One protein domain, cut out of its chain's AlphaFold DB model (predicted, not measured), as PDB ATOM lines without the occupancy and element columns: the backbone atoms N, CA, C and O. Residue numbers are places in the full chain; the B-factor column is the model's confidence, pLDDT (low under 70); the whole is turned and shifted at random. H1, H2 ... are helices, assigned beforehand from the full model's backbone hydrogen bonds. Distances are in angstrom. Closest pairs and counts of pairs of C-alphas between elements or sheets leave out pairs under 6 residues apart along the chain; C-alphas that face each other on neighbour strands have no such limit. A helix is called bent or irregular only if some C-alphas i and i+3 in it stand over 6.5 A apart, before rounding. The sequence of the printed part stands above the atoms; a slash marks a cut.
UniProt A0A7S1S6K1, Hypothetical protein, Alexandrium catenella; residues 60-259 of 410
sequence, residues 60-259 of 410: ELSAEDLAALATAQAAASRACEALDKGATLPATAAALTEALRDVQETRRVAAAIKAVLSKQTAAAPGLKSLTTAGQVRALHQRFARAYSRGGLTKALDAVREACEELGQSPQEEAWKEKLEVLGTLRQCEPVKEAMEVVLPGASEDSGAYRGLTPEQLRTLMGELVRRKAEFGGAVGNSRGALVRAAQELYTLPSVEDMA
ATOM      1  N   GLU A  60     151.342 196.048 153.841       80.81
ATOM      2  CA  GLU A  60     151.605 197.446 153.529       80.81
ATOM      3  C   GLU A  60     151.417 197.668 152.028       80.81
ATOM      4  O   GLU A  60     152.057 197.014 151.202       80.81
ATOM      5  N   LEU A  61     150.456 198.523 151.671       88.12
ATOM      6  CA  LEU A  61     150.313 198.940 150.284       88.12
ATOM      7  C   LEU A  61     151.521 199.808 149.952       88.12
ATOM      8  O   LEU A  61     151.702 200.878 150.540       88.12
ATOM      9  N   SER A  62     152.334 199.348 149.006       93.12
ATOM     10  CA  SER A  62     153.415 200.168 148.476       93.12
ATOM     11  C   SER A  62     152.833 201.393 147.756       93.12
ATOM     12  O   SER A  62     151.685 201.394 147.296       93.12
ATOM     13  N   ALA A  63     153.627 202.459 147.639       92.19
ATOM     14  CA  ALA A  63     153.240 203.619 146.833       92.19
ATOM     15  C   ALA A  63     152.993 203.223 145.361       92.19
ATOM     16  O   ALA A  63     152.086 203.748 144.719       92.19
ATOM     17  N   GLU A  64     153.750 202.241 144.864       94.88
ATOM     18  CA  GLU A  64     153.593 201.662 143.528       94.88
ATOM     19  C   GLU A  64     152.239 200.953 143.362       94.88
ATOM     20  O   GLU A  64     151.537 201.198 142.381       94.88
ATOM     21  N   ASP A  65     151.803 200.165 144.355       94.94
ATOM     22  CA  ASP A  65     150.484 199.518 144.347       94.94
ATOM     23  C   ASP A  65     149.348 200.554 144.270       94.94
ATOM     24  O   ASP A  65     148.348 200.342 143.574       94.94
ATOM     25  N   LEU A  66     149.482 201.676 144.985       95.12
ATOM     26  CA  LEU A  66     148.499 202.762 144.969       95.12
ATOM     27  C   LEU A  66     148.466 203.499 143.631       95.12
ATOM     28  O   LEU A  66     147.376 203.748 143.113       95.12
ATOM     29  N   ALA A  67     149.627 203.797 143.046       95.56
ATOM     30  CA  ALA A  67     149.720 204.413 141.724       95.56
ATOM     31  C   ALA A  67     149.131 203.501 140.629       95.56
ATOM     32  O   ALA A  67     148.386 203.960 139.753       95.56
ATOM     33  N   ALA A  68     149.383 202.192 140.721       96.25
ATOM     34  CA  ALA A  68     148.802 201.192 139.833       96.25
ATOM     35  C   ALA A  68     147.272 201.113 139.978       96.25
ATOM     36  O   ALA A  68     146.556 201.055 138.976       96.25
ATOM     37  N   LEU A  69     146.749 201.161 141.210       96.06
ATOM     38  CA  LEU A  69     145.305 201.197 141.469       96.06
ATOM     39  C   LEU A  69     144.648 202.486 140.959       96.06
ATOM     40  O   LEU A  69     143.572 202.397 140.369       96.06
ATOM     41  N   ALA A  70     145.289 203.645 141.125       96.00
ATOM     42  CA  ALA A  70     144.803 204.921 140.592       96.00
ATOM     43  C   ALA A  70     144.702 204.876 139.060       96.00
ATOM     44  O   ALA A  70     143.655 205.172 138.481       96.00
ATOM     45  N   THR A  71     145.767 204.405 138.403       96.50
ATOM     46  CA  THR A  71     145.807 204.206 136.946       96.50
ATOM     47  C   THR A  71     144.699 203.256 136.493       96.50
ATOM     48  O   THR A  71     143.979 203.542 135.532       96.50
ATOM     49  N   ALA A  72     144.503 202.151 137.220       96.75
ATOM     50  CA  ALA A  72     143.476 201.172 136.900       96.75
ATOM     51  C   ALA A  72     142.050 201.709 137.090       96.75
ATOM     52  O   ALA A  72     141.177 201.451 136.255       96.75
ATOM     53  N   GLN A  73     141.809 202.484 138.149       96.56
ATOM     54  CA  GLN A  73     140.536 203.158 138.388       96.56
ATOM     55  C   GLN A  73     140.226 204.158 137.269       96.56
ATOM     56  O   GLN A  73     139.137 204.095 136.699       96.56
ATOM     57  N   ALA A  74     141.180 205.018 136.900       96.62
ATOM     58  CA  ALA A  74     141.003 205.995 135.826       96.62
ATOM     59  C   ALA A  74     140.712 205.319 134.476       96.62
ATOM     60  O   ALA A  74     139.814 205.735 133.742       96.62
ATOM     61  N   ALA A  75     141.425 204.233 134.155       97.38
ATOM     62  CA  ALA A  75     141.168 203.443 132.954       97.38
ATOM     63  C   ALA A  75     139.758 202.827 132.955       97.38
ATOM     64  O   ALA A  75     139.058 202.883 131.942       97.38
ATOM     65  N   ALA A  76     139.315 202.283 134.091       96.75
ATOM     66  CA  ALA A  76     137.983 201.705 134.225       96.75
ATOM     67  C   ALA A  76     136.862 202.764 134.191       96.75
ATOM     68  O   ALA A  76     135.804 202.483 133.627       96.75
ATOM     69  N   SER A  77     137.096 203.972 134.718       97.00
ATOM     70  CA  SER A  77     136.161 205.106 134.609       97.00
ATOM     71  C   SER A  77     135.968 205.510 133.149       97.00
ATOM     72  O   SER A  77     134.842 205.505 132.655       97.00
ATOM     73  N   ARG A  78     137.068 205.712 132.406       97.81
ATOM     74  CA  ARG A  78     137.021 206.003 130.961       97.81
ATOM     75  C   ARG A  78     136.292 204.915 130.172       97.81
ATOM     76  O   ARG A  78     135.552 205.219 129.240       97.81
ATOM     77  N   ALA A  79     136.481 203.646 130.538       97.25
ATOM     78  CA  ALA A  79     135.768 202.538 129.909       97.25
ATOM     79  C   ALA A  79     134.255 202.573 130.203       97.25
ATOM     80  O   ALA A  79     133.465 202.299 129.301       97.25
ATOM     81  N   CYS A  80     133.845 202.932 131.425       97.06
ATOM     82  CA  CYS A  80     132.431 203.116 131.767       97.06
ATOM     83  C   CYS A  80     131.814 204.281 130.983       97.06
ATOM     84  O   CYS A  80     130.789 204.090 130.336       97.06
ATOM     85  N   GLU A  81     132.483 205.435 130.935       97.50
ATOM     86  CA  GLU A  81     132.030 206.592 130.153       97.50
ATOM     87  C   GLU A  81     131.912 206.277 128.657       97.50
ATOM     88  O   GLU A  81     130.973 206.717 127.995       97.50
ATOM     89  N   ALA A  82     132.854 205.508 128.103       97.69
ATOM     90  CA  ALA A  82     132.791 205.078 126.711       97.69
ATOM     91  C   ALA A  82     131.572 204.178 126.450       97.69
ATOM     92  O   ALA A  82     130.898 204.351 125.436       97.69
ATOM     93  N   LEU A  83     131.263 203.248 127.363       96.81
ATOM     94  CA  LEU A  83     130.064 202.408 127.270       96.81
ATOM     95  C   LEU A  83     128.780 203.241 127.339       96.81
ATOM     96  O   LEU A  83     127.860 202.993 126.563       96.81
ATOM     97  N   ASP A  84     128.731 204.242 128.217       96.31
ATOM     98  CA  ASP A  84     127.569 205.126 128.350       96.31
ATOM     99  C   ASP A  84     127.397 206.029 127.108       96.31
ATOM    100  O   ASP A  84     126.276 206.361 126.730       96.31
ATOM    101  N   LYS A  85     128.492 206.329 126.393       97.69
ATOM    102  CA  LYS A  85     128.496 206.990 125.071       97.69
ATOM    103  C   LYS A  85     128.209 206.041 123.893       97.69
ATOM    104  O   LYS A  85     128.298 206.460 122.741       97.69
ATOM    105  N   GLY A  86     127.879 204.773 124.148       97.44
ATOM    106  CA  GLY A  86     127.503 203.796 123.118       97.44
ATOM    107  C   GLY A  86     128.667 203.041 122.465       97.44
ATOM    108  O   GLY A  86     128.473 202.399 121.432       97.44
ATOM    109  N   ALA A  87     129.878 203.081 123.034       97.56
ATOM    110  CA  ALA A  87     130.992 202.277 122.537       97.56
ATOM    111  C   ALA A  87     130.699 200.772 122.662       97.56
ATOM    112  O   ALA A  87     130.063 200.306 123.609       97.56
ATOM    113  N   THR A  88     131.207 199.981 121.715       97.19
ATOM    114  CA  THR A  88     130.998 198.530 121.737       97.19
ATOM    115  C   THR A  88     131.814 197.872 122.851       97.19
ATOM    116  O   THR A  88     132.942 198.268 123.166       97.19
ATOM    117  N   LEU A  89     131.258 196.817 123.452       95.88
ATOM    118  CA  LEU A  89     131.928 196.090 124.530       95.88
ATOM    119  C   LEU A  89     133.312 195.526 124.125       95.88
ATOM    120  O   LEU A  89     134.253 195.675 124.902       95.88
ATOM    121  N   PRO A  90     133.511 194.934 122.929       95.69
ATOM    122  CA  PRO A  90     134.832 194.444 122.536       95.69
ATOM    123  C   PRO A  90     135.875 195.562 122.400       95.69
ATOM    124  O   PRO A  90     137.022 195.375 122.802       95.69
ATOM    125  N   ALA A  91     135.481 196.732 121.881       96.50
ATOM    126  CA  ALA A  91     136.377 197.881 121.747       96.50
ATOM    127  C   ALA A  91     136.779 198.445 123.118       96.50
ATOM    128  O   ALA A  91     137.957 198.704 123.363       96.50
ATOM    129  N   THR A  92     135.820 198.570 124.040       96.56
ATOM    130  CA  THR A  92     136.092 199.027 125.414       96.56
ATOM    131  C   THR A  92     136.941 198.024 126.198       96.56
ATOM    132  O   THR A  92     137.869 198.432 126.893       96.56
ATOM    133  N   ALA A  93     136.716 196.715 126.034       95.56
ATOM    134  CA  ALA A  93     137.551 195.677 126.639       95.56
ATOM    135  C   ALA A  93     138.991 195.686 126.093       95.56
ATOM    136  O   ALA A  93     139.939 195.501 126.862       95.56
ATOM    137  N   ALA A  94     139.177 195.929 124.791       95.69
ATOM    138  CA  ALA A  94     140.501 196.074 124.185       95.69
ATOM    139  C   ALA A  94     141.230 197.321 124.709       95.69
ATOM    140  O   ALA A  94     142.370 197.209 125.153       95.69
ATOM    141  N   ALA A  95     140.554 198.474 124.747       96.69
ATOM    142  CA  ALA A  95     141.110 199.715 125.287       96.69
ATOM    143  C   ALA A  95     141.477 199.591 126.776       96.69
ATOM    144  O   ALA A  95     142.532 200.056 127.197       96.69
ATOM    145  N   LEU A  96     140.641 198.914 127.569       96.75
ATOM    146  CA  LEU A  96     140.928 198.641 128.975       96.75
ATOM    147  C   LEU A  96     142.113 197.679 129.140       96.75
ATOM    148  O   LEU A  96     142.942 197.881 130.018       96.75
ATOM    149  N   THR A  97     142.216 196.650 128.295       96.44
ATOM    150  CA  THR A  97     143.366 195.727 128.300       96.44
ATOM    151  C   THR A  97     144.662 196.463 127.970       96.44
ATOM    152  O   THR A  97     145.677 196.208 128.611       96.44
ATOM    153  N   GLU A  98     144.620 197.392 127.013       97.19
ATOM    154  CA  GLU A  98     145.768 198.228 126.659       97.19
ATOM    155  C   GLU A  98     146.174 199.148 127.809       97.19
ATOM    156  O   GLU A  98     147.328 199.155 128.221       97.19
ATOM    157  N   ALA A  99     145.207 199.870 128.382       97.25
ATOM    158  CA  ALA A  99     145.449 200.803 129.478       97.25
ATOM    159  C   ALA A  99     145.942 200.117 130.763       97.25
ATOM    160  O   ALA A  99     146.594 200.754 131.585       97.25
ATOM    161  N   LEU A 100     145.618 198.834 130.955       96.56
ATOM    162  CA  LEU A 100     146.040 198.048 132.115       96.56
ATOM    163  C   LEU A 100     147.286 197.192 131.859       96.56
ATOM    164  O   LEU A 100     147.679 196.444 132.753       96.56
ATOM    165  N   ARG A 101     147.907 197.275 130.674       96.38
ATOM    166  CA  ARG A 101     149.008 196.386 130.275       96.38
ATOM    167  C   ARG A 101     150.154 196.370 131.286       96.38
ATOM    168  O   ARG A 101     150.611 195.283 131.630       96.38
ATOM    169  N   ASP A 102     150.552 197.540 131.775       96.69
ATOM    170  CA  ASP A 102     151.719 197.686 132.653       96.69
ATOM    171  C   ASP A 102     151.371 197.462 134.133       96.69
ATOM    172  O   ASP A 102     152.203 197.036 134.924       96.69
ATOM    173  N   VAL A 103     150.111 197.693 134.519       96.44
ATOM    174  CA  VAL A 103     149.669 197.631 135.925       96.44
ATOM    175  C   VAL A 103     148.984 196.316 136.298       96.44
ATOM    176  O   VAL A 103     148.790 196.046 137.484       96.44
ATOM    177  N   GLN A 104     148.612 195.477 135.327       93.25
ATOM    178  CA  GLN A 104     147.881 194.225 135.575       93.25
ATOM    179  C   GLN A 104     148.672 193.190 136.385       93.25
ATOM    180  O   GLN A 104     148.055 192.335 137.020       93.25
ATOM    181  N   GLU A 105     150.007 193.253 136.370       93.00
ATOM    182  CA  GLU A 105     150.869 192.343 137.139       93.00
ATOM    183  C   GLU A 105     150.893 192.692 138.633       93.00
ATOM    184  O   GLU A 105     151.151 191.830 139.478       93.00
ATOM    185  N   THR A 106     150.520 193.929 138.974       95.19
ATOM    186  CA  THR A 106     150.386 194.387 140.354       95.19
ATOM    187  C   THR A 106     149.404 193.493 141.101       95.19
ATOM    188  O   THR A 106     148.235 193.350 140.718       95.19
ATOM    189  N   ARG A 107     149.848 192.907 142.219       92.25
ATOM    190  CA  ARG A 107     149.097 191.889 142.976       92.25
ATOM    191  C   ARG A 107     147.663 192.323 143.296       92.25
ATOM    192  O   ARG A 107     146.741 191.507 143.222       92.25
ATOM    193  N   ARG A 108     147.461 193.596 143.658       89.75
ATOM    194  CA  ARG A 108     146.146 194.167 144.000       89.75
ATOM    195  C   ARG A 108     145.236 194.302 142.774       89.75
ATOM    196  O   ARG A 108     144.070 193.909 142.849       89.75
ATOM    197  N   VAL A 109     145.769 194.781 141.648       93.44
ATOM    198  CA  VAL A 109     145.035 194.908 140.377       93.44
ATOM    199  C   VAL A 109     144.630 193.521 139.869       93.44
ATOM    200  O   VAL A 109     143.446 193.276 139.621       93.44
ATOM    201  N   ALA A 110     145.569 192.572 139.841       92.69
ATOM    202  CA  ALA A 110     145.313 191.181 139.476       92.69
ATOM    203  C   ALA A 110     144.238 190.530 140.365       92.69
ATOM    204  O   ALA A 110     143.346 189.834 139.872       92.69
ATOM    205  N   ALA A 111     144.285 190.768 141.682       91.12
ATOM    206  CA  ALA A 111     143.293 190.253 142.620       91.12
ATOM    207  C   ALA A 111     141.894 190.834 142.366       91.12
ATOM    208  O   ALA A 111     140.914 190.085 142.391       91.12
ATOM    209  N   ALA A 112     141.786 192.137 142.085       91.12
ATOM    210  CA  ALA A 112     140.517 192.780 141.756       91.12
ATOM    211  C   ALA A 112     139.921 192.222 140.454       91.12
ATOM    212  O   ALA A 112     138.755 191.817 140.451       91.12
ATOM    213  N   ILE A 113     140.734 192.095 139.396       92.69
ATOM    214  CA  ILE A 113     140.336 191.486 138.117       92.69
ATOM    215  C   ILE A 113     139.852 190.052 138.349       92.69
ATOM    216  O   ILE A 113     138.722 189.699 138.001       92.69
ATOM    217  N   LYS A 114     140.659 189.228 139.026       91.75
ATOM    218  CA  LYS A 114     140.313 187.837 139.338       91.75
ATOM    219  C   LYS A 114     139.018 187.734 140.139       91.75
ATOM    220  O   LYS A 114     138.227 186.821 139.913       91.75
ATOM    221  N   ALA A 115     138.766 188.646 141.071       89.19
ATOM    222  CA  ALA A 115     137.574 188.599 141.908       89.19
ATOM    223  C   ALA A 115     136.282 189.006 141.169       89.19
ATOM    224  O   ALA A 115     135.191 188.616 141.595       89.19
ATOM    225  N   VAL A 116     136.373 189.767 140.074       89.62
ATOM    226  CA  VAL A 116     135.238 189.990 139.158       89.62
ATOM    227  C   VAL A 116     135.043 188.779 138.250       89.62
ATOM    228  O   VAL A 116     133.928 188.271 138.146       89.62
ATOM    229  N   LEU A 117     136.126 188.274 137.655       88.94
ATOM    230  CA  LEU A 117     136.066 187.202 136.656       88.94
ATOM    231  C   LEU A 117     135.740 185.825 137.250       88.94
ATOM    232  O   LEU A 117     135.002 185.060 136.646       88.94
ATOM    233  N   SER A 118     136.204 185.513 138.462       84.50
ATOM    234  CA  SER A 118     135.950 184.215 139.124       84.50
ATOM    235  C   SER A 118     134.473 183.916 139.392       84.50
ATOM    236  O   SER A 118     134.117 182.758 139.591       84.50
ATOM    237  N   LYS A 119     133.598 184.931 139.367       78.75
ATOM    238  CA  LYS A 119     132.146 184.722 139.441       78.75
ATOM    239  C   LYS A 119     131.571 184.118 138.154       78.75
ATOM    240  O   LYS A 119     130.442 183.637 138.172       78.75
ATOM    241  N   GLN A 120     132.324 184.128 137.057       66.19
ATOM    242  CA  GLN A 120     131.897 183.624 135.762       66.19
ATOM    243  C   GLN A 120     132.936 182.661 135.175       66.19
ATOM    244  O   GLN A 120     133.868 183.052 134.488       66.19
ATOM    245  N   THR A 121     132.666 181.367 135.352       53.19
ATOM    246  CA  THR A 121     133.169 180.251 134.526       53.19
ATOM    247  C   THR A 121     134.643 179.846 134.668       53.19
ATOM    248  O   THR A 121     135.514 180.604 135.072       53.19
ATOM    249  N   ALA A 122     134.909 178.580 134.332       64.88
ATOM    250  CA  ALA A 122     136.215 177.922 134.414       64.88
ATOM    251  C   ALA A 122     137.197 178.316 133.287       64.88
ATOM    252  O   ALA A 122     138.235 177.673 133.130       64.88
ATOM    253  N   ALA A 123     136.853 179.318 132.471       58.22
ATOM    254  CA  ALA A 123     137.670 179.764 131.350       58.22
ATOM    255  C   ALA A 123     138.864 180.617 131.817       58.22
ATOM    256  O   ALA A 123     138.904 181.110 132.944       58.22
ATOM    257  N   ALA A 124     139.866 180.747 130.944       63.00
ATOM    258  CA  ALA A 124     141.146 181.366 131.268       63.00
ATOM    259  C   ALA A 124     140.972 182.801 131.819       63.00
ATOM    260  O   ALA A 124     140.248 183.601 131.223       63.00
ATOM    261  N   PRO A 125     141.634 183.148 132.940       71.88
ATOM    262  CA  PRO A 125     141.523 184.470 133.542       71.88
ATOM    263  C   PRO A 125     142.160 185.521 132.627       71.88
ATOM    264  O   PRO A 125     143.333 185.420 132.279       71.88
ATOM    265  N   GLY A 126     141.398 186.546 132.251       86.00
ATOM    266  CA  GLY A 126     141.920 187.688 131.505       86.00
ATOM    267  C   GLY A 126     140.844 188.715 131.174       86.00
ATOM    268  O   GLY A 126     139.669 188.373 131.058       86.00
ATOM    269  N   LEU A 127     141.238 189.975 130.982       89.50
ATOM    270  CA  LEU A 127     140.325 191.086 130.656       89.50
ATOM    271  C   LEU A 127     139.532 190.860 129.357       89.50
ATOM    272  O   LEU A 127     138.413 191.344 129.222       89.50
ATOM    273  N   LYS A 128     140.050 190.029 128.444       89.75
ATOM    274  CA  LYS A 128     139.357 189.604 127.214       89.75
ATOM    275  C   LYS A 128     138.066 188.811 127.471       89.75
ATOM    276  O   LYS A 128     137.280 188.627 126.552       89.75
ATOM    277  N   SER A 129     137.850 188.335 128.700       89.19
ATOM    278  CA  SER A 129     136.643 187.597 129.103       89.19
ATOM    279  C   SER A 129     135.511 188.485 129.636       89.19
ATOM    280  O   SER A 129     134.492 187.965 130.086       89.19
ATOM    281  N   LEU A 130     135.659 189.814 129.596       91.31
ATOM    282  CA  LEU A 130     134.582 190.747 129.935       91.31
ATOM    283  C   LEU A 130     133.496 190.686 128.846       91.31
ATOM    284  O   LEU A 130     133.640 191.263 127.773       91.31
ATOM    285  N   THR A 131     132.416 189.954 129.121       91.38
ATOM    286  CA  THR A 131     131.292 189.693 128.204       91.38
ATOM    287  C   THR A 131     130.108 190.630 128.409       91.38
ATOM    288  O   THR A 131     129.200 190.653 127.581       91.38
ATOM    289  N   THR A 132     130.098 191.429 129.481       94.12
ATOM    290  CA  THR A 132     128.982 192.330 129.803       94.12
ATOM    291  C   THR A 132     129.447 193.696 130.312       94.12
ATOM    292  O   THR A 132     130.434 193.802 131.041       94.12
ATOM    293  N   ALA A 133     128.675 194.750 130.021       94.31
ATOM    294  CA  ALA A 133     128.898 196.092 130.580       94.31
ATOM    295  C   ALA A 133     128.836 196.100 132.121       94.31
ATOM    296  O   ALA A 133     129.582 196.823 132.784       94.31
ATOM    297  N   GLY A 134     127.997 195.236 132.706       93.00
ATOM    298  CA  GLY A 134     127.911 195.054 134.155       93.00
ATOM    299  C   GLY A 134     129.238 194.621 134.789       93.00
ATOM    300  O   GLY A 134     129.553 195.064 135.890       93.00
ATOM    301  N   GLN A 135     130.058 193.824 134.096       92.94
ATOM    302  CA  GLN A 135     131.379 193.437 134.602       92.94
ATOM    303  C   GLN A 135     132.378 194.588 134.582       92.94
ATOM    304  O   GLN A 135     133.158 194.710 135.523       92.94
ATOM    305  N   VAL A 136     132.348 195.438 133.551       95.56
ATOM    306  CA  VAL A 136     133.212 196.627 133.476       95.56
ATOM    307  C   VAL A 136     132.885 197.578 134.628       95.56
ATOM    308  O   VAL A 136     133.783 197.980 135.364       95.56
ATOM    309  N   ARG A 137     131.593 197.835 134.879       95.25
ATOM    310  CA  ARG A 137     131.146 198.650 136.024       95.25
ATOM    311  C   ARG A 137     131.497 198.009 137.370       95.25
ATOM    312  O   ARG A 137     131.967 198.697 138.271       95.25
ATOM    313  N   ALA A 138     131.334 196.692 137.510       92.25
ATOM    314  CA  ALA A 138     131.734 195.976 138.722       92.25
ATOM    315  C   ALA A 138     133.251 196.042 138.962       92.25
ATOM    316  O   ALA A 138     133.694 196.137 140.107       92.25
ATOM    317  N   LEU A 139     134.054 196.001 137.896       95.12
ATOM    318  CA  LEU A 139     135.503 196.152 137.967       95.12
ATOM    319  C   LEU A 139     135.896 197.576 138.369       95.12
ATOM    320  O   LEU A 139     136.687 197.727 139.297       95.12
ATOM    321  N   HIS A 140     135.280 198.594 137.763       95.94
ATOM    322  CA  HIS A 140     135.441 199.993 138.164       95.94
ATOM    323  C   HIS A 140     135.144 200.188 139.657       95.94
ATOM    324  O   HIS A 140     135.997 200.674 140.396       95.94
ATOM    325  N   GLN A 141     133.993 199.705 140.137       94.12
ATOM    326  CA  GLN A 141     133.627 199.778 141.555       94.12
ATOM    327  C   GLN A 141     134.642 199.072 142.462       94.12
ATOM    328  O   GLN A 141     134.927 199.543 143.561       94.12
ATOM    329  N   ARG A 142     135.206 197.936 142.030       93.69
ATOM    330  CA  ARG A 142     136.242 197.248 142.809       93.69
ATOM    331  C   ARG A 142     137.552 198.022 142.854       93.69
ATOM    332  O   ARG A 142     138.148 198.062 143.928       93.69
ATOM    333  N   PHE A 143     137.994 198.609 141.743       95.12
ATOM    334  CA  PHE A 143     139.189 199.454 141.737       95.12
ATOM    335  C   PHE A 143     138.987 200.691 142.602       95.12
ATOM    336  O   PHE A 143     139.806 200.919 143.484       95.12
ATOM    337  N   ALA A 144     137.858 201.389 142.461       94.75
ATOM    338  CA  ALA A 144     137.519 202.540 143.292       94.75
ATOM    339  C   ALA A 144     137.526 202.194 144.790       94.75
ATOM    340  O   ALA A 144     138.131 202.901 145.594       94.75
ATOM    341  N   ARG A 145     136.939 201.053 145.182       92.88
ATOM    342  CA  ARG A 145     136.968 200.582 146.579       92.88
ATOM    343  C   ARG A 145     138.374 200.218 147.057       92.88
ATOM    344  O   ARG A 145     138.734 200.525 148.190       92.88
ATOM    345  N   ALA A 146     139.157 199.530 146.228       93.50
ATOM    346  CA  ALA A 146     140.518 199.136 146.579       93.50
ATOM    347  C   ALA A 146     141.438 200.356 146.729       93.50
ATOM    348  O   ALA A 146     142.175 200.432 147.711       93.50
ATOM    349  N   TYR A 147     141.341 201.310 145.800       95.25
ATOM    350  CA  TYR A 147     142.057 202.578 145.843       95.25
ATOM    351  C   TYR A 147     141.654 203.396 147.070       95.25
ATOM    352  O   TYR A 147     142.522 203.770 147.847       95.25
ATOM    353  N   SER A 148     140.353 203.549 147.333       94.94
ATOM    354  CA  SER A 148     139.844 204.281 148.503       94.94
ATOM    355  C   SER A 148     140.351 203.706 149.828       94.94
ATOM    356  O   SER A 148     140.854 204.431 150.683       94.94
ATOM    357  N   ARG A 149     140.288 202.377 149.998       93.62
ATOM    358  CA  ARG A 149     140.791 201.708 151.210       93.62
ATOM    359  C   ARG A 149     142.305 201.861 151.364       93.62
ATOM    360  O   ARG A 149     142.792 202.058 152.481       93.62
ATOM    361  N   GLY A 150     143.045 201.717 150.266       93.75
ATOM    362  CA  GLY A 150     144.497 201.858 150.273       93.75
ATOM    363  C   GLY A 150     144.927 203.293 150.570       93.75
ATOM    364  O   GLY A 150     145.759 203.505 151.446       93.75
ATOM    365  N   GLY A 151     144.299 204.264 149.904       95.75
ATOM    366  CA  GLY A 151     144.530 205.689 150.100       95.75
ATOM    367  C   GLY A 151     144.215 206.127 151.526       95.75
ATOM    368  O   GLY A 151     145.055 206.758 152.150       95.75
ATOM    369  N   LEU A 152     143.082 205.704 152.100       95.81
ATOM    370  CA  LEU A 152     142.760 205.972 153.509       95.81
ATOM    371  C   LEU A 152     143.806 205.414 154.475       95.81
ATOM    372  O   LEU A 152     144.156 206.065 155.453       95.81
ATOM    373  N   THR A 153     144.303 204.202 154.218       94.81
ATOM    374  CA  THR A 153     145.329 203.596 155.078       94.81
ATOM    375  C   THR A 153     146.632 204.380 154.985       94.81
ATOM    376  O   THR A 153     147.161 204.780 156.014       94.81
ATOM    377  N   LYS A 154     147.080 204.703 153.768       95.50
ATOM    378  CA  LYS A 154     148.314 205.462 153.561       95.50
ATOM    379  C   LYS A 154     148.229 206.896 154.094       95.50
ATOM    380  O   LYS A 154     149.204 207.385 154.651       95.50
ATOM    381  N   ALA A 155     147.071 207.544 153.963       96.56
ATOM    382  CA  ALA A 155     146.810 208.859 154.543       96.56
ATOM    383  C   ALA A 155     146.865 208.821 156.075       96.56
ATOM    384  O   ALA A 155     147.480 209.690 156.686       96.56
ATOM    385  N   LEU A 156     146.271 207.797 156.698       96.56
ATOM    386  CA  LEU A 156     146.338 207.607 158.148       96.56
ATOM    387  C   LEU A 156     147.758 207.374 158.648       96.56
ATOM    388  O   LEU A 156     148.121 207.933 159.677       96.56
ATOM    389  N   ASP A 157     148.541 206.566 157.937       95.31
ATOM    390  CA  ASP A 157     149.932 206.308 158.304       95.31
ATOM    391  C   ASP A 157     150.756 207.604 158.204       95.31
ATOM    392  O   ASP A 157     151.446 207.956 159.154       95.31
ATOM    393  N   ALA A 158     150.588 208.384 157.127       95.75
ATOM    394  CA  ALA A 158     151.259 209.677 156.963       95.75
ATOM    395  C   ALA A 158     150.877 210.695 158.056       95.75
ATOM    396  O   ALA A 158     151.743 211.370 158.608       95.75
ATOM    397  N   VAL A 159     149.588 210.790 158.405       96.75
ATOM    398  CA  VAL A 159     149.111 211.682 159.479       96.75
ATOM    399  C   VAL A 159     149.592 211.213 160.854       96.75
ATOM    400  O   VAL A 159     149.904 212.047 161.702       96.75
ATOM    401  N   ARG A 160     149.688 209.898 161.084       96.88
ATOM    402  CA  ARG A 160     150.233 209.341 162.327       96.88
ATOM    403  C   ARG A 160     151.721 209.645 162.463       96.88
ATOM    404  O   ARG A 160     152.108 210.165 163.502       96.88
ATOM    405  N   GLU A 161     152.513 209.389 161.421       96.12
ATOM    406  CA  GLU A 161     153.939 209.744 161.384       96.12
ATOM    407  C   GLU A 161     154.132 211.244 161.654       96.12
ATOM    408  O   GLU A 161     154.938 211.619 162.501       96.12
ATOM    409  N   ALA A 162     153.326 212.106 161.022       96.06
ATOM    410  CA  ALA A 162     153.371 213.547 161.263       96.06
ATOM    411  C   ALA A 162     153.024 213.923 162.720       96.06
ATOM    412  O   ALA A 162     153.675 214.785 163.307       96.06
ATOM    413  N   CYS A 163     152.025 213.273 163.333       95.25
ATOM    414  CA  CYS A 163     151.690 213.479 164.747       95.25
ATOM    415  C   CYS A 163     152.819 213.032 165.691       95.25
ATOM    416  O   CYS A 163     153.059 213.685 166.708       95.25
ATOM    417  N   GLU A 164     153.487 211.920 165.380       95.62
ATOM    418  CA  GLU A 164     154.611 211.399 166.162       95.62
ATOM    419  C   GLU A 164     155.823 212.333 166.078       95.62
ATOM    420  O   GLU A 164     156.397 212.680 167.112       95.62
ATOM    421  N   GLU A 165     156.167 212.808 164.879       95.75
ATOM    422  CA  GLU A 165     157.255 213.771 164.674       95.75
ATOM    423  C   GLU A 165     156.988 215.101 165.377       95.75
ATOM    424  O   GLU A 165     157.883 215.627 166.037       95.75
ATOM    425  N   LEU A 166     155.749 215.599 165.328       94.81
ATOM    426  CA  LEU A 166     155.339 216.809 166.041       94.81
ATOM    427  C   LEU A 166     155.522 216.687 167.565       94.81
ATOM    428  O   LEU A 166     155.783 217.681 168.242       94.81
ATOM    429  N   GLY A 167     155.384 215.477 168.116       94.00
ATOM    430  CA  GLY A 167     155.640 215.202 169.532       94.00
ATOM    431  C   GLY A 167     157.128 215.100 169.885       94.00
ATOM    432  O   GLY A 167     157.501 215.382 171.023       94.00
ATOM    433  N   GLN A 168     157.973 214.703 168.931       95.56
ATOM    434  CA  GLN A 168     159.415 214.513 169.134       95.56
ATOM    435  C   GLN A 168     160.229 215.783 168.866       95.56
ATOM    436  O   GLN A 168     161.216 216.036 169.557       95.56
ATOM    437  N   SER A 169     159.836 216.574 167.866       90.31
ATOM    438  CA  SER A 169     160.561 217.758 167.420       90.31
ATOM    439  C   SER A 169     159.594 218.900 167.097       90.31
ATOM    440  O   SER A 169     158.695 218.732 166.276       90.31
ATOM    441  N   PRO A 170     159.804 220.106 167.655       83.62
ATOM    442  CA  PRO A 170     159.038 221.288 167.274       83.62
ATOM    443  C   PRO A 170     159.478 221.880 165.920       83.62
ATOM    444  O   PRO A 170     159.012 222.958 165.557       83.62
ATOM    445  N   GLN A 171     160.388 221.238 165.171       89.06
ATOM    446  CA  GLN A 171     160.739 221.708 163.829       89.06
ATOM    447  C   GLN A 171     159.558 221.522 162.874       89.06
ATOM    448  O   GLN A 171     159.224 220.405 162.485       89.06
ATOM    449  N   GLU A 172     158.956 222.640 162.471       86.06
ATOM    450  CA  GLU A 172     157.748 222.644 161.645       86.06
ATOM    451  C   GLU A 172     157.904 221.975 160.274       86.06
ATOM    452  O   GLU A 172     156.919 221.514 159.710       86.06
ATOM    453  N   GLU A 173     159.112 221.934 159.716       90.88
ATOM    454  CA  GLU A 173     159.320 221.467 158.341       90.88
ATOM    455  C   GLU A 173     159.304 219.936 158.212       90.88
ATOM    456  O   GLU A 173     158.866 219.421 157.186       90.88
ATOM    457  N   ALA A 174     159.716 219.199 159.251       92.69
ATOM    458  CA  ALA A 174     159.860 217.741 159.175       92.69
ATOM    459  C   ALA A 174     158.504 217.034 159.006       92.69
ATOM    460  O   ALA A 174     158.281 216.317 158.030       92.69
ATOM    461  N   TRP A 175     157.544 217.335 159.886       94.56
ATOM    462  CA  TRP A 175     156.223 216.708 159.817       94.56
ATOM    463  C   TRP A 175     155.409 217.196 158.606       94.56
ATOM    464  O   TRP A 175     154.554 216.464 158.104       94.56
ATOM    465  N   LYS A 176     155.684 218.405 158.087       93.81
ATOM    466  CA  LYS A 176     155.068 218.913 156.846       93.81
ATOM    467  C   LYS A 176     155.518 218.113 155.623       93.81
ATOM    468  O   LYS A 176     154.689 217.854 154.752       93.81
ATOM    469  N   GLU A 177     156.776 217.671 155.571       93.62
ATOM    470  CA  GLU A 177     157.278 216.805 154.494       93.62
ATOM    471  C   GLU A 177     156.503 215.477 154.437       93.62
ATOM    472  O   GLU A 177     156.123 215.016 153.360       93.62
ATOM    473  N   LYS A 178     156.156 214.905 155.598       94.81
ATOM    474  CA  LYS A 178     155.324 213.691 155.680       94.81
ATOM    475  C   LYS A 178     153.926 213.879 155.099       94.81
ATOM    476  O   LYS A 178     153.365 212.945 154.519       94.81
ATOM    477  N   LEU A 179     153.367 215.084 155.204       95.19
ATOM    478  CA  LEU A 179     152.038 215.399 154.680       95.19
ATOM    479  C   LEU A 179     151.999 215.620 153.167       95.19
ATOM    480  O   LEU A 179     150.909 215.578 152.599       95.19
ATOM    481  N   GLU A 180     153.138 215.751 152.479       94.12
ATOM    482  CA  GLU A 180     153.169 215.808 151.005       94.12
ATOM    483  C   GLU A 180     152.557 214.538 150.375       94.12
ATOM    484  O   GLU A 180     151.973 214.582 149.289       94.12
ATOM    485  N   VAL A 181     152.574 213.408 151.098       94.06
ATOM    486  CA  VAL A 181     151.883 212.172 150.693       94.06
ATOM    487  C   VAL A 181     150.378 212.401 150.519       94.06
ATOM    488  O   VAL A 181     149.791 211.861 149.577       94.06
ATOM    489  N   LEU A 182     149.745 213.241 151.348       94.62
ATOM    490  CA  LEU A 182     148.323 213.580 151.207       94.62
ATOM    491  C   LEU A 182     148.040 214.296 149.882       94.62
ATOM    492  O   LEU A 182     146.975 214.098 149.305       94.62
ATOM    493  N   GLY A 183     149.015 215.037 149.348       93.19
ATOM    494  CA  GLY A 183     148.965 215.629 148.011       93.19
ATOM    495  C   GLY A 183     148.722 214.620 146.907       93.19
ATOM    496  O   GLY A 183     147.859 214.814 146.052       93.19
ATOM    497  N   THR A 184     149.427 213.493 146.967       92.56
ATOM    498  CA  THR A 184     149.271 212.409 145.987       92.56
ATOM    499  C   THR A 184     147.945 211.658 146.140       92.56
ATOM    500  O   THR A 184     147.453 211.057 145.185       92.56
ATOM    501  N   LEU A 185     147.338 211.721 147.329       94.69
ATOM    502  CA  LEU A 185     146.094 211.039 147.678       94.69
ATOM    503  C   LEU A 185     144.850 211.927 147.535       94.69
ATOM    504  O   LEU A 185     143.757 211.476 147.855       94.69
ATOM    505  N   ARG A 186     144.975 213.151 147.007       91.25
ATOM    506  CA  ARG A 186     143.844 214.080 146.797       91.25
ATOM    507  C   ARG A 186     142.738 213.523 145.896       91.25
ATOM    508  O   ARG A 186     141.586 213.912 146.032       91.25
ATOM    509  N   GLN A 187     143.079 212.612 144.985       91.81
ATOM    510  CA  GLN A 187     142.108 211.943 144.107       91.81
ATOM    511  C   GLN A 187     141.313 210.842 144.830       91.81
ATOM    512  O   GLN A 187     140.382 210.265 144.273       91.81
ATOM    513  N   CYS A 188     141.692 210.508 146.064       95.31
ATOM    514  CA  CYS A 188     140.956 209.587 146.908       95.31
ATOM    515  C   CYS A 188     139.810 210.351 147.582       95.31
ATOM    516  O   CYS A 188     140.033 211.032 148.581       95.31
ATOM    517  N   GLU A 189     138.591 210.209 147.055       94.81
ATOM    518  CA  GLU A 189     137.366 210.847 147.577       94.81
ATOM    519  C   GLU A 189     137.261 210.860 149.114       94.81
ATOM    520  O   GLU A 189     137.164 211.941 149.686       94.81
ATOM    521  N   PRO A 190     137.396 209.734 149.846       95.50
ATOM    522  CA  PRO A 190     137.260 209.784 151.301       95.50
ATOM    523  C   PRO A 190     138.388 210.563 151.999       95.50
ATOM    524  O   PRO A 190     138.191 211.069 153.098       95.50
ATOM    525  N   VAL A 191     139.576 210.679 151.397       96.19
ATOM    526  CA  VAL A 191     140.643 211.546 151.932       96.19
ATOM    527  C   VAL A 191     140.312 213.010 151.645       96.19
ATOM    528  O   VAL A 191     140.446 213.841 152.541       96.19
ATOM    529  N   LYS A 192     139.825 213.318 150.436       95.12
ATOM    530  CA  LYS A 192     139.383 214.661 150.041       95.12
ATOM    531  C   LYS A 192     138.286 215.181 150.966       95.12
ATOM    532  O   LYS A 192     138.440 216.253 151.539       95.12
ATOM    533  N   GLU A 193     137.234 214.401 151.181       95.44
ATOM    534  CA  GLU A 193     136.145 214.786 152.077       95.44
ATOM    535  C   GLU A 193     136.633 214.971 153.529       95.44
ATOM    536  O   GLU A 193     136.122 215.821 154.255       95.44
ATOM    537  N   ALA A 194     137.609 214.175 153.994       96.38
ATOM    538  CA  ALA A 194     138.191 214.349 155.331       96.38
ATOM    539  C   ALA A 194     138.956 215.659 155.453       96.38
ATOM    540  O   ALA A 194     138.852 216.350 156.465       96.38
ATOM    541  N   MET A 195     139.691 216.015 154.406       95.62
ATOM    542  CA  MET A 195     140.378 217.294 154.342       95.62
ATOM    543  C   MET A 195     139.399 218.466 154.271       95.62
ATOM    544  O   MET A 195     139.627 219.459 154.949       95.62
ATOM    545  N   GLU A 196     138.306 218.348 153.517       95.50
ATOM    546  CA  GLU A 196     137.289 219.399 153.387       95.50
ATOM    547  C   GLU A 196     136.590 219.707 154.720       95.50
ATOM    548  O   GLU A 196     136.343 220.869 155.031       95.50
ATOM    549  N   VAL A 197     136.346 218.689 155.551       95.75
ATOM    550  CA  VAL A 197     135.786 218.873 156.903       95.75
ATOM    551  C   VAL A 197     136.736 219.665 157.810       95.75
ATOM    552  O   VAL A 197     136.293 220.492 158.602       95.75
ATOM    553  N   VAL A 198     138.043 219.419 157.707       96.56
ATOM    554  CA  VAL A 198     139.055 220.049 158.576       96.56
ATOM    555  C   VAL A 198     139.470 221.430 158.069       96.56
ATOM    556  O   VAL A 198     139.771 222.323 158.862       96.56
ATOM    557  N   LEU A 199     139.497 221.603 156.751       95.00
ATOM    558  CA  LEU A 199     139.904 222.816 156.054       95.00
ATOM    559  C   LEU A 199     138.830 223.216 155.028       95.00
ATOM    560  O   LEU A 199     139.046 223.077 153.817       95.00
ATOM    561  N   PRO A 200     137.673 223.728 155.483       93.75
ATOM    562  CA  PRO A 200     136.633 224.190 154.578       93.75
ATOM    563  C   PRO A 200     137.172 225.331 153.709       93.75
ATOM    564  O   PRO A 200     137.707 226.320 154.211       93.75
ATOM    565  N   GLY A 201     137.053 225.184 152.389       88.19
ATOM    566  CA  GLY A 201     137.554 226.169 151.428       88.19
ATOM    567  C   GLY A 201     139.049 226.064 151.112       88.19
ATOM    568  O   GLY A 201     139.570 226.930 150.409       88.19
ATOM    569  N   ALA A 202     139.743 225.014 151.568       85.38
ATOM    570  CA  ALA A 202     141.034 224.662 150.991       85.38
ATOM    571  C   ALA A 202     140.843 224.367 149.496       85.38
ATOM    572  O   ALA A 202     140.303 223.332 149.111       85.38
ATOM    573  N   SER A 203     141.264 225.322 148.664       73.81
ATOM    574  CA  SER A 203     141.351 225.188 147.210       73.81
ATOM    575  C   SER A 203     142.076 223.889 146.831       73.81
ATOM    576  O   SER A 203     142.902 223.375 147.594       73.81
ATOM    577  N   GLU A 204     141.837 223.384 145.617       80.81
ATOM    578  CA  GLU A 204     142.529 222.208 145.056       80.81
ATOM    579  C   GLU A 204     144.058 222.392 144.931       80.81
ATOM    580  O   GLU A 204     144.774 221.473 144.526       80.81
ATOM    581  N   ASP A 205     144.584 223.540 145.359       81.81
ATOM    582  CA  ASP A 205     145.996 223.883 145.396       81.81
ATOM    583  C   ASP A 205     146.807 222.978 146.325       81.81
ATOM    584  O   ASP A 205     146.520 222.812 147.519       81.81
ATOM    585  N   SER A 206     147.882 222.421 145.758       73.62
ATOM    586  CA  SER A 206     148.841 221.515 146.405       73.62
ATOM    587  C   SER A 206     149.372 222.055 147.748       73.62
ATOM    588  O   SER A 206     149.683 221.290 148.641       73.62
ATOM    589  N   GLY A 207     149.397 223.370 147.975       84.69
ATOM    590  CA  GLY A 207     149.961 223.954 149.199       84.69
ATOM    591  C   GLY A 207     149.087 223.906 150.458       84.69
ATOM    592  O   GLY A 207     149.605 224.165 151.542       84.69
ATOM    593  N   ALA A 208     147.789 223.590 150.356       86.94
ATOM    594  CA  ALA A 208     146.842 223.808 151.459       86.94
ATOM    595  C   ALA A 208     147.188 223.061 152.767       86.94
ATOM    596  O   ALA A 208     146.946 223.584 153.853       86.94
ATOM    597  N   TYR A 209     147.817 221.882 152.697       89.19
ATOM    598  CA  TYR A 209     148.208 221.123 153.896       89.19
ATOM    599  C   TYR A 209     149.403 221.705 154.653       89.19
ATOM    600  O   TYR A 209     149.565 221.399 155.831       89.19
ATOM    601  N   ARG A 210     150.217 222.577 154.041       89.44
ATOM    602  CA  ARG A 210     151.337 223.219 154.755       89.44
ATOM    603  C   ARG A 210     150.870 224.210 155.823       89.44
ATOM    604  O   ARG A 210     151.647 224.538 156.716       89.44
ATOM    605  N   GLY A 211     149.622 224.673 155.727       92.25
ATOM    606  CA  GLY A 211     148.982 225.561 156.699       92.25
ATOM    607  C   GLY A 211     148.225 224.843 157.820       92.25
ATOM    608  O   GLY A 211     147.560 225.518 158.601       92.25
ATOM    609  N   LEU A 212     148.279 223.506 157.898       95.12
ATOM    610  CA  LEU A 212     147.595 222.760 158.956       95.12
ATOM    611  C   LEU A 212     148.184 223.097 160.328       95.12
ATOM    612  O   LEU A 212     149.390 223.043 160.542       95.12
ATOM    613  N   THR A 213     147.324 223.406 161.288       95.38
ATOM    614  CA  THR A 213     147.715 223.512 162.696       95.38
ATOM    615  C   THR A 213     147.804 222.119 163.341       95.38
ATOM    616  O   THR A 213     147.136 221.182 162.891       95.38
ATOM    617  N   PRO A 214     148.562 221.959 164.444       94.88
ATOM    618  CA  PRO A 214     148.573 220.738 165.255       94.88
ATOM    619  C   PRO A 214     147.188 220.208 165.638       94.88
ATOM    620  O   PRO A 214     146.960 219.001 165.670       94.88
ATOM    621  N   GLU A 215     146.255 221.108 165.952       95.62
ATOM    622  CA  GLU A 215     144.890 220.745 166.331       95.62
ATOM    623  C   GLU A 215     144.111 220.208 165.132       95.62
ATOM    624  O   GLU A 215     143.516 219.135 165.222       95.62
ATOM    625  N   GLN A 216     144.208 220.880 163.982       96.38
ATOM    626  CA  GLN A 216     143.617 220.406 162.730       96.38
ATOM    627  C   GLN A 216     144.183 219.049 162.302       96.38
ATOM    628  O   GLN A 216     143.429 218.207 161.823       96.38
ATOM    629  N   LEU A 217     145.477 218.792 162.520       96.19
ATOM    630  CA  LEU A 217     146.087 217.495 162.222       96.19
ATOM    631  C   LEU A 217     145.480 216.363 163.068       96.19
ATOM    632  O   LEU A 217     145.186 215.286 162.544       96.19
ATOM    633  N   ARG A 218     145.220 216.608 164.361       95.81
ATOM    634  CA  ARG A 218     144.533 215.635 165.232       95.81
ATOM    635  C   ARG A 218     143.082 215.418 164.807       95.81
ATOM    636  O   ARG A 218     142.630 214.275 164.781       95.81
ATOM    637  N   THR A 219     142.373 216.481 164.427       96.00
ATOM    638  CA  THR A 219     141.006 216.380 163.888       96.00
ATOM    639  C   THR A 219     140.984 215.578 162.585       96.00
ATOM    640  O   THR A 219     140.158 214.680 162.433       96.00
ATOM    641  N   LEU A 220     141.941 215.817 161.682       97.00
ATOM    642  CA  LEU A 220     142.101 215.059 160.440       97.00
ATOM    643  C   LEU A 220     142.357 213.578 160.710       97.00
ATOM    644  O   LEU A 220     141.763 212.723 160.057       97.00
ATOM    645  N   MET A 221     143.198 213.260 161.697       97.31
ATOM    646  CA  MET A 221     143.415 211.879 162.121       97.31
ATOM    647  C   MET A 221     142.100 211.219 162.564       97.31
ATOM    648  O   MET A 221     141.799 210.111 162.119       97.31
ATOM    649  N   GLY A 222     141.299 211.902 163.389       95.38
ATOM    650  CA  GLY A 222     139.984 211.420 163.822       95.38
ATOM    651  C   GLY A 222     139.030 211.162 162.652       95.38
ATOM    652  O   GLY A 222     138.449 210.080 162.550       95.38
ATOM    653  N   GLU A 223     138.939 212.106 161.716       97.00
ATOM    654  CA  GLU A 223     138.088 212.006 160.524       97.00
ATOM    655  C   GLU A 223     138.504 210.879 159.571       97.00
ATOM    656  O   GLU A 223     137.659 210.154 159.034       97.00
ATOM    657  N   LEU A 224     139.808 210.678 159.374       96.38
ATOM    658  CA  LEU A 224     140.317 209.577 158.562       96.38
ATOM    659  C   LEU A 224     140.063 208.214 159.225       96.38
ATOM    660  O   LEU A 224     139.736 207.246 158.532       96.38
ATOM    661  N   VAL A 225     140.174 208.119 160.558       95.19
ATOM    662  CA  VAL A 225     139.831 206.898 161.310       95.19
ATOM    663  C   VAL A 225     138.344 206.590 161.162       95.19
ATOM    664  O   VAL A 225     137.995 205.447 160.843       95.19
ATOM    665  N   ARG A 226     137.479 207.600 161.320       93.62
ATOM    666  CA  ARG A 226     136.028 207.481 161.130       93.62
ATOM    667  C   ARG A 226     135.692 206.952 159.734       93.62
ATOM    668  O   ARG A 226     135.066 205.898 159.612       93.62
ATOM    669  N   ARG A 227     136.218 207.580 158.678       94.56
ATOM    670  CA  ARG A 227     135.990 207.126 157.293       94.56
ATOM    671  C   ARG A 227     136.561 205.744 157.003       94.56
ATOM    672  O   ARG A 227     135.934 204.952 156.301       94.56
ATOM    673  N   LYS A 228     137.722 205.385 157.562       93.44
ATOM    674  CA  LYS A 228     138.251 204.015 157.444       93.44
ATOM    675  C   LYS A 228     137.302 202.991 158.071       93.44
ATOM    676  O   LYS A 228     137.135 201.902 157.514       93.44
ATOM    677  N   ALA A 229     136.663 203.327 159.190       88.62
ATOM    678  CA  ALA A 229     135.690 202.462 159.848       88.62
ATOM    679  C   ALA A 229     134.401 202.289 159.020       88.62
ATOM    680  O   ALA A 229     133.858 201.178 158.964       88.62
ATOM    681  N   GLU A 230     133.938 203.344 158.349       88.62
ATOM    682  CA  GLU A 230     132.799 203.313 157.417       88.62
ATOM    683  C   GLU A 230     133.113 202.450 156.189       88.62
ATOM    684  O   GLU A 230     132.379 201.513 155.862       88.62
ATOM    685  N   PHE A 231     134.276 202.670 155.570       85.44
ATOM    686  CA  PHE A 231     134.699 201.936 154.376       85.44
ATOM    687  C   PHE A 231     134.985 200.451 154.655       85.44
ATOM    688  O   PHE A 231     134.793 199.590 153.791       85.44
ATOM    689  N   GLY A 232     135.432 200.130 155.874       77.06
ATOM    690  CA  GLY A 232     135.642 198.759 156.340       77.06
ATOM    691  C   GLY A 232     134.354 198.011 156.706       77.06
ATOM    692  O   GLY A 232     134.351 196.781 156.701       77.06
ATOM    693  N   GLY A 233     133.258 198.722 157.004       65.00
ATOM    694  CA  GLY A 233     132.002 198.134 157.488       65.00
ATOM    695  C   GLY A 233     131.126 197.492 156.407       65.00
ATOM    696  O   GLY A 233     130.366 196.571 156.695       65.00
ATOM    697  N   ALA A 234     131.259 197.916 155.148       57.09
ATOM    698  CA  ALA A 234     130.310 197.559 154.090       57.09
ATOM    699  C   ALA A 234     130.451 196.130 153.526       57.09
ATOM    700  O   ALA A 234     129.619 195.697 152.729       57.09
ATOM    701  N   VAL A 235     131.495 195.375 153.889       51.28
ATOM    702  CA  VAL A 235     131.740 194.039 153.314       51.28
ATOM    703  C   VAL A 235     131.815 192.976 154.408       51.28
ATOM    704  O   VAL A 235     132.853 192.374 154.655       51.28
ATOM    705  N   GLY A 236     130.665 192.701 155.023       50.84
ATOM    706  CA  GLY A 236     130.318 191.315 155.336       50.84
ATOM    707  C   GLY A 236     130.585 190.791 156.742       50.84
ATOM    708  O   GLY A 236     130.723 189.585 156.867       50.84
ATOM    709  N   ASN A 237     130.587 191.621 157.789       48.94
ATOM    710  CA  ASN A 237     130.430 191.123 159.162       48.94
ATOM    711  C   ASN A 237     129.512 192.055 159.968       48.94
ATOM    712  O   ASN A 237     129.979 192.969 160.648       48.94
ATOM    713  N   SER A 238     128.205 191.773 159.932       56.91
ATOM    714  CA  SER A 238     127.168 192.396 160.780       56.91
ATOM    715  C   SER A 238     127.551 192.427 162.262       56.91
ATOM    716  O   SER A 238     127.180 193.341 162.986       56.91
ATOM    717  N   ARG A 239     128.374 191.473 162.704       58.72
ATOM    718  CA  ARG A 239     128.894 191.392 164.070       58.72
ATOM    719  C   ARG A 239     129.754 192.598 164.462       58.72
ATOM    720  O   ARG A 239     129.673 193.045 165.595       58.72
ATOM    721  N   GLY A 240     130.551 193.138 163.536       59.34
ATOM    722  CA  GLY A 240     131.379 194.319 163.794       59.34
ATOM    723  C   GLY A 240     130.572 195.616 163.789       59.34
ATOM    724  O   GLY A 240     130.853 196.504 164.586       59.34
ATOM    725  N   ALA A 241     129.553 195.701 162.930       63.41
ATOM    726  CA  ALA A 241     128.608 196.815 162.929       63.41
ATOM    727  C   ALA A 241     127.789 196.843 164.228       63.41
ATOM    728  O   ALA A 241     127.655 197.891 164.839       63.41
ATOM    729  N   LEU A 242     127.338 195.679 164.702       67.81
ATOM    730  CA  LEU A 242     126.558 195.558 165.932       67.81
ATOM    731  C   LEU A 242     127.392 195.860 167.186       67.81
ATOM    732  O   LEU A 242     126.911 196.539 168.082       67.81
ATOM    733  N   VAL A 243     128.656 195.419 167.240       73.31
ATOM    734  CA  VAL A 243     129.567 195.777 168.346       73.31
ATOM    735  C   VAL A 243     129.864 197.278 168.358       73.31
ATOM    736  O   VAL A 243     129.920 197.859 169.435       73.31
ATOM    737  N   ARG A 244     130.008 197.919 167.191       67.38
ATOM    738  CA  ARG A 244     130.183 199.377 167.107       67.38
ATOM    739  C   ARG A 244     128.931 200.131 167.526       67.38
ATOM    740  O   ARG A 244     129.035 200.997 168.377       67.38
ATOM    741  N   ALA A 245     127.770 199.728 167.015       70.62
ATOM    742  CA  ALA A 245     126.485 200.272 167.431       70.62
ATOM    743  C   ALA A 245     126.307 200.148 168.953       70.62
ATOM    744  O   ALA A 245     125.924 201.107 169.603       70.62
ATOM    745  N   ALA A 246     126.673 199.007 169.548       77.44
ATOM    746  CA  ALA A 246     126.625 198.812 170.996       77.44
ATOM    747  C   ALA A 246     127.642 199.678 171.766       77.44
ATOM    748  O   ALA A 246     127.341 200.132 172.865       77.44
ATOM    749  N   GLN A 247     128.837 199.912 171.212       81.88
ATOM    750  CA  GLN A 247     129.838 200.804 171.807       81.88
ATOM    751  C   GLN A 247     129.410 202.272 171.729       81.88
ATOM    752  O   GLN A 247     129.505 202.967 172.733       81.88
ATOM    753  N   GLU A 248     128.883 202.720 170.588       77.69
ATOM    754  CA  GLU A 248     128.316 204.062 170.404       77.69
ATOM    755  C   GLU A 248     127.163 204.305 171.386       77.69
ATOM    756  O   GLU A 248     127.126 205.328 172.070       77.69
ATOM    757  N   LEU A 249     126.297 203.301 171.554       79.81
ATOM    758  CA  LEU A 249     125.184 203.308 172.503       79.81
ATOM    759  C   LEU A 249     125.653 203.387 173.967       79.81
ATOM    760  O   LEU A 249     124.978 203.992 174.791       79.81
ATOM    761  N   TYR A 250     126.824 202.825 174.284       87.00
ATOM    762  CA  TYR A 250     127.433 202.911 175.616       87.00
ATOM    763  C   TYR A 250     128.139 204.252 175.873       87.00
ATOM    764  O   TYR A 250     128.283 204.665 177.019       87.00
ATOM    765  N   THR A 251     128.605 204.929 174.821       85.94
ATOM    766  CA  THR A 251     129.310 206.217 174.935       85.94
ATOM    767  C   THR A 251     128.389 207.434 174.979       85.94
ATOM    768  O   THR A 251     128.846 208.515 175.351       85.94
ATOM    769  N   LEU A 252     127.113 207.290 174.611       86.38
ATOM    770  CA  LEU A 252     126.150 208.388 174.652       86.38
ATOM    771  C   LEU A 252     125.732 208.703 176.105       86.38
ATOM    772  O   LEU A 252     125.356 207.791 176.843       86.38
ATOM    773  N   PRO A 253     125.778 209.980 176.533       85.00
ATOM    774  CA  PRO A 253     125.483 210.375 177.912       85.00
ATOM    775  C   PRO A 253     123.981 210.404 178.236       85.00
ATOM    776  O   PRO A 253     123.626 210.393 179.415       85.00
ATOM    777  N   SER A 254     123.107 210.439 177.220       86.62
ATOM    778  CA  SER A 254     121.651 210.451 177.377       86.62
ATOM    779  C   SER A 254     120.951 209.414 176.490       86.62
ATOM    780  O   SER A 254     121.329 209.167 175.343       86.62
ATOM    781  N   VAL A 255     119.880 208.835 177.036       78.62
ATOM    782  CA  VAL A 255     118.954 207.939 176.332       78.62
ATOM    783  C   VAL A 255     118.110 208.706 175.306       78.62
ATOM    784  O   VAL A 255     117.726 208.133 174.288       78.62
ATOM    785  N   GLU A 256     117.857 210.002 175.509       79.44
ATOM    786  CA  GLU A 256     117.137 210.815 174.520       79.44
ATOM    787  C   GLU A 256     117.971 211.056 173.250       79.44
ATOM    788  O   GLU A 256     117.441 210.950 172.143       79.44
ATOM    789  N   ASP A 257     119.281 211.285 173.388       70.50
ATOM    790  CA  ASP A 257     120.205 211.434 172.249       70.50
ATOM    791  C   ASP A 257     120.357 210.115 171.471       70.50
ATOM    792  O   ASP A 257     120.535 210.088 170.249       70.50
ATOM    793  N   MET A 258     120.231 208.988 172.177       69.69
ATOM    794  CA  MET A 258     120.201 207.652 171.587       69.69
ATOM    795  C   MET A 258     118.946 207.440 170.731       69.69
ATOM    796  O   MET A 258     119.048 206.944 169.612       69.69
ATOM    797  N   ALA A 259     117.776 207.858 171.222       69.69
ATOM    798  CA  ALA A 259     116.513 207.739 170.496       69.69
ATOM    799  C   ALA A 259     116.439 208.641 169.250       69.69
ATOM    800  O   ALA A 259     115.704 208.329 168.320       69.69
TER     801      ALA A 259
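Overview. This is residues 60 to 259 of the 410 residues of the protein "Hypothetical protein" of Alexandrium catenella (UniProt A0A7S1S6K1). One very long helix, H4, runs as a spine through this domain: H1 and H3 pack along its first half, with H2 on H1, while H5, H6 and H8 pack round its second half, with the small H7 on H5. Past H8 the chain goes on to H9 and H10, which touch no helix; residues 234 to 239 and 251 to 256 stick out. The printed part has 200 residues with ten named helices, H1 to H10 in order, no named strand, and is all helix. It is only just loose, close to compact, with a radius of gyration of the C-alphas of 20.1 A, and spans 55 by 45 by 31 A.

Arrangement. Start at H1, residues 63 to 84, and H2, residues 89 to 99: they form a helical hairpin at a shallow tilt of 23 degrees, closest at the C-alphas of Ala 79 and Thr 92, 5.7 A. Next comes H3, residues 107 to 117, which touches residues 65 to 72 of H1, closest at the C-alphas of Leu 69 and Val 109, 6.4 A. H4, residues 133 to 168, is the hub, touching five helices. It runs opposite ways to H1, closest at the C-alphas of Ala 76 and His 140, 5.0 A; with H3 it forms a helical hairpin, closest at the C-alphas of Ala 112 and Arg 142, 6.3 A. H5, residues 172 to 184, makes another helical hairpin with H4 at 1 degree, a shallow tilt, closest at the C-alphas of Ala 162 and Trp 175, 4.5 A. H6, residues 189 to 198, touches residues 148 to 155 of H4 at a steep tilt of 40 degrees, closest at the C-alphas of Leu 152 and Val 191, 6.2 A. H7, residues 206 to 211, touches H5, closest at the C-alphas of Lys 176 and Arg 210, 6.1 A; it is irregular, with C-alphas 206 and 209 7.5 A apart. H8, residues 214 to 233, touches H4, closest at the C-alphas of Val 159 and Met 221, 6.3 A, and H6, closest at those of Ala 194 and Glu 223, 5.7 A. H1, H3, H4, H6 and H8 form a bundle, a group of helices in which each one touches others of the group. H9, residues 238 to 251, is close to but not clearly touching H8, and H10, residues 255 to 259, stands likewise to H9. In H1, H2, H3, H4, H6, H8, H9 and H10 every O i to N i+4 pair is within hydrogen-bond range; H5 has 3 of 9, beside 8 of 10 O i to N i+3 pairs, and H7 0 of 2, beside 2 of 3.

Along the chain. Find C-alpha 63 at (153.240, 203.619, 146.833); from there H1 runs 31.7 A to C-alpha 84. Find C-alpha 133 at (128.898, 196.092, 130.580); H4 runs 52.5 A to C-alpha 168. H8 covers 29.1 A, and H10 ends at C-alpha 259, (116.513, 207.739, 170.496).

Size, cuts and confidence. The C-alphas of Ala 122 and Pro 170, the two farthest apart, are 59.0 A apart. The printed part has no cut; its one long link is H3 to H4, residues 118 to 132. Mean pLDDT of the printed part is 89.4; look for values under 70 at residues 120 to 124, 233 to 242, 244, and 258 to 259.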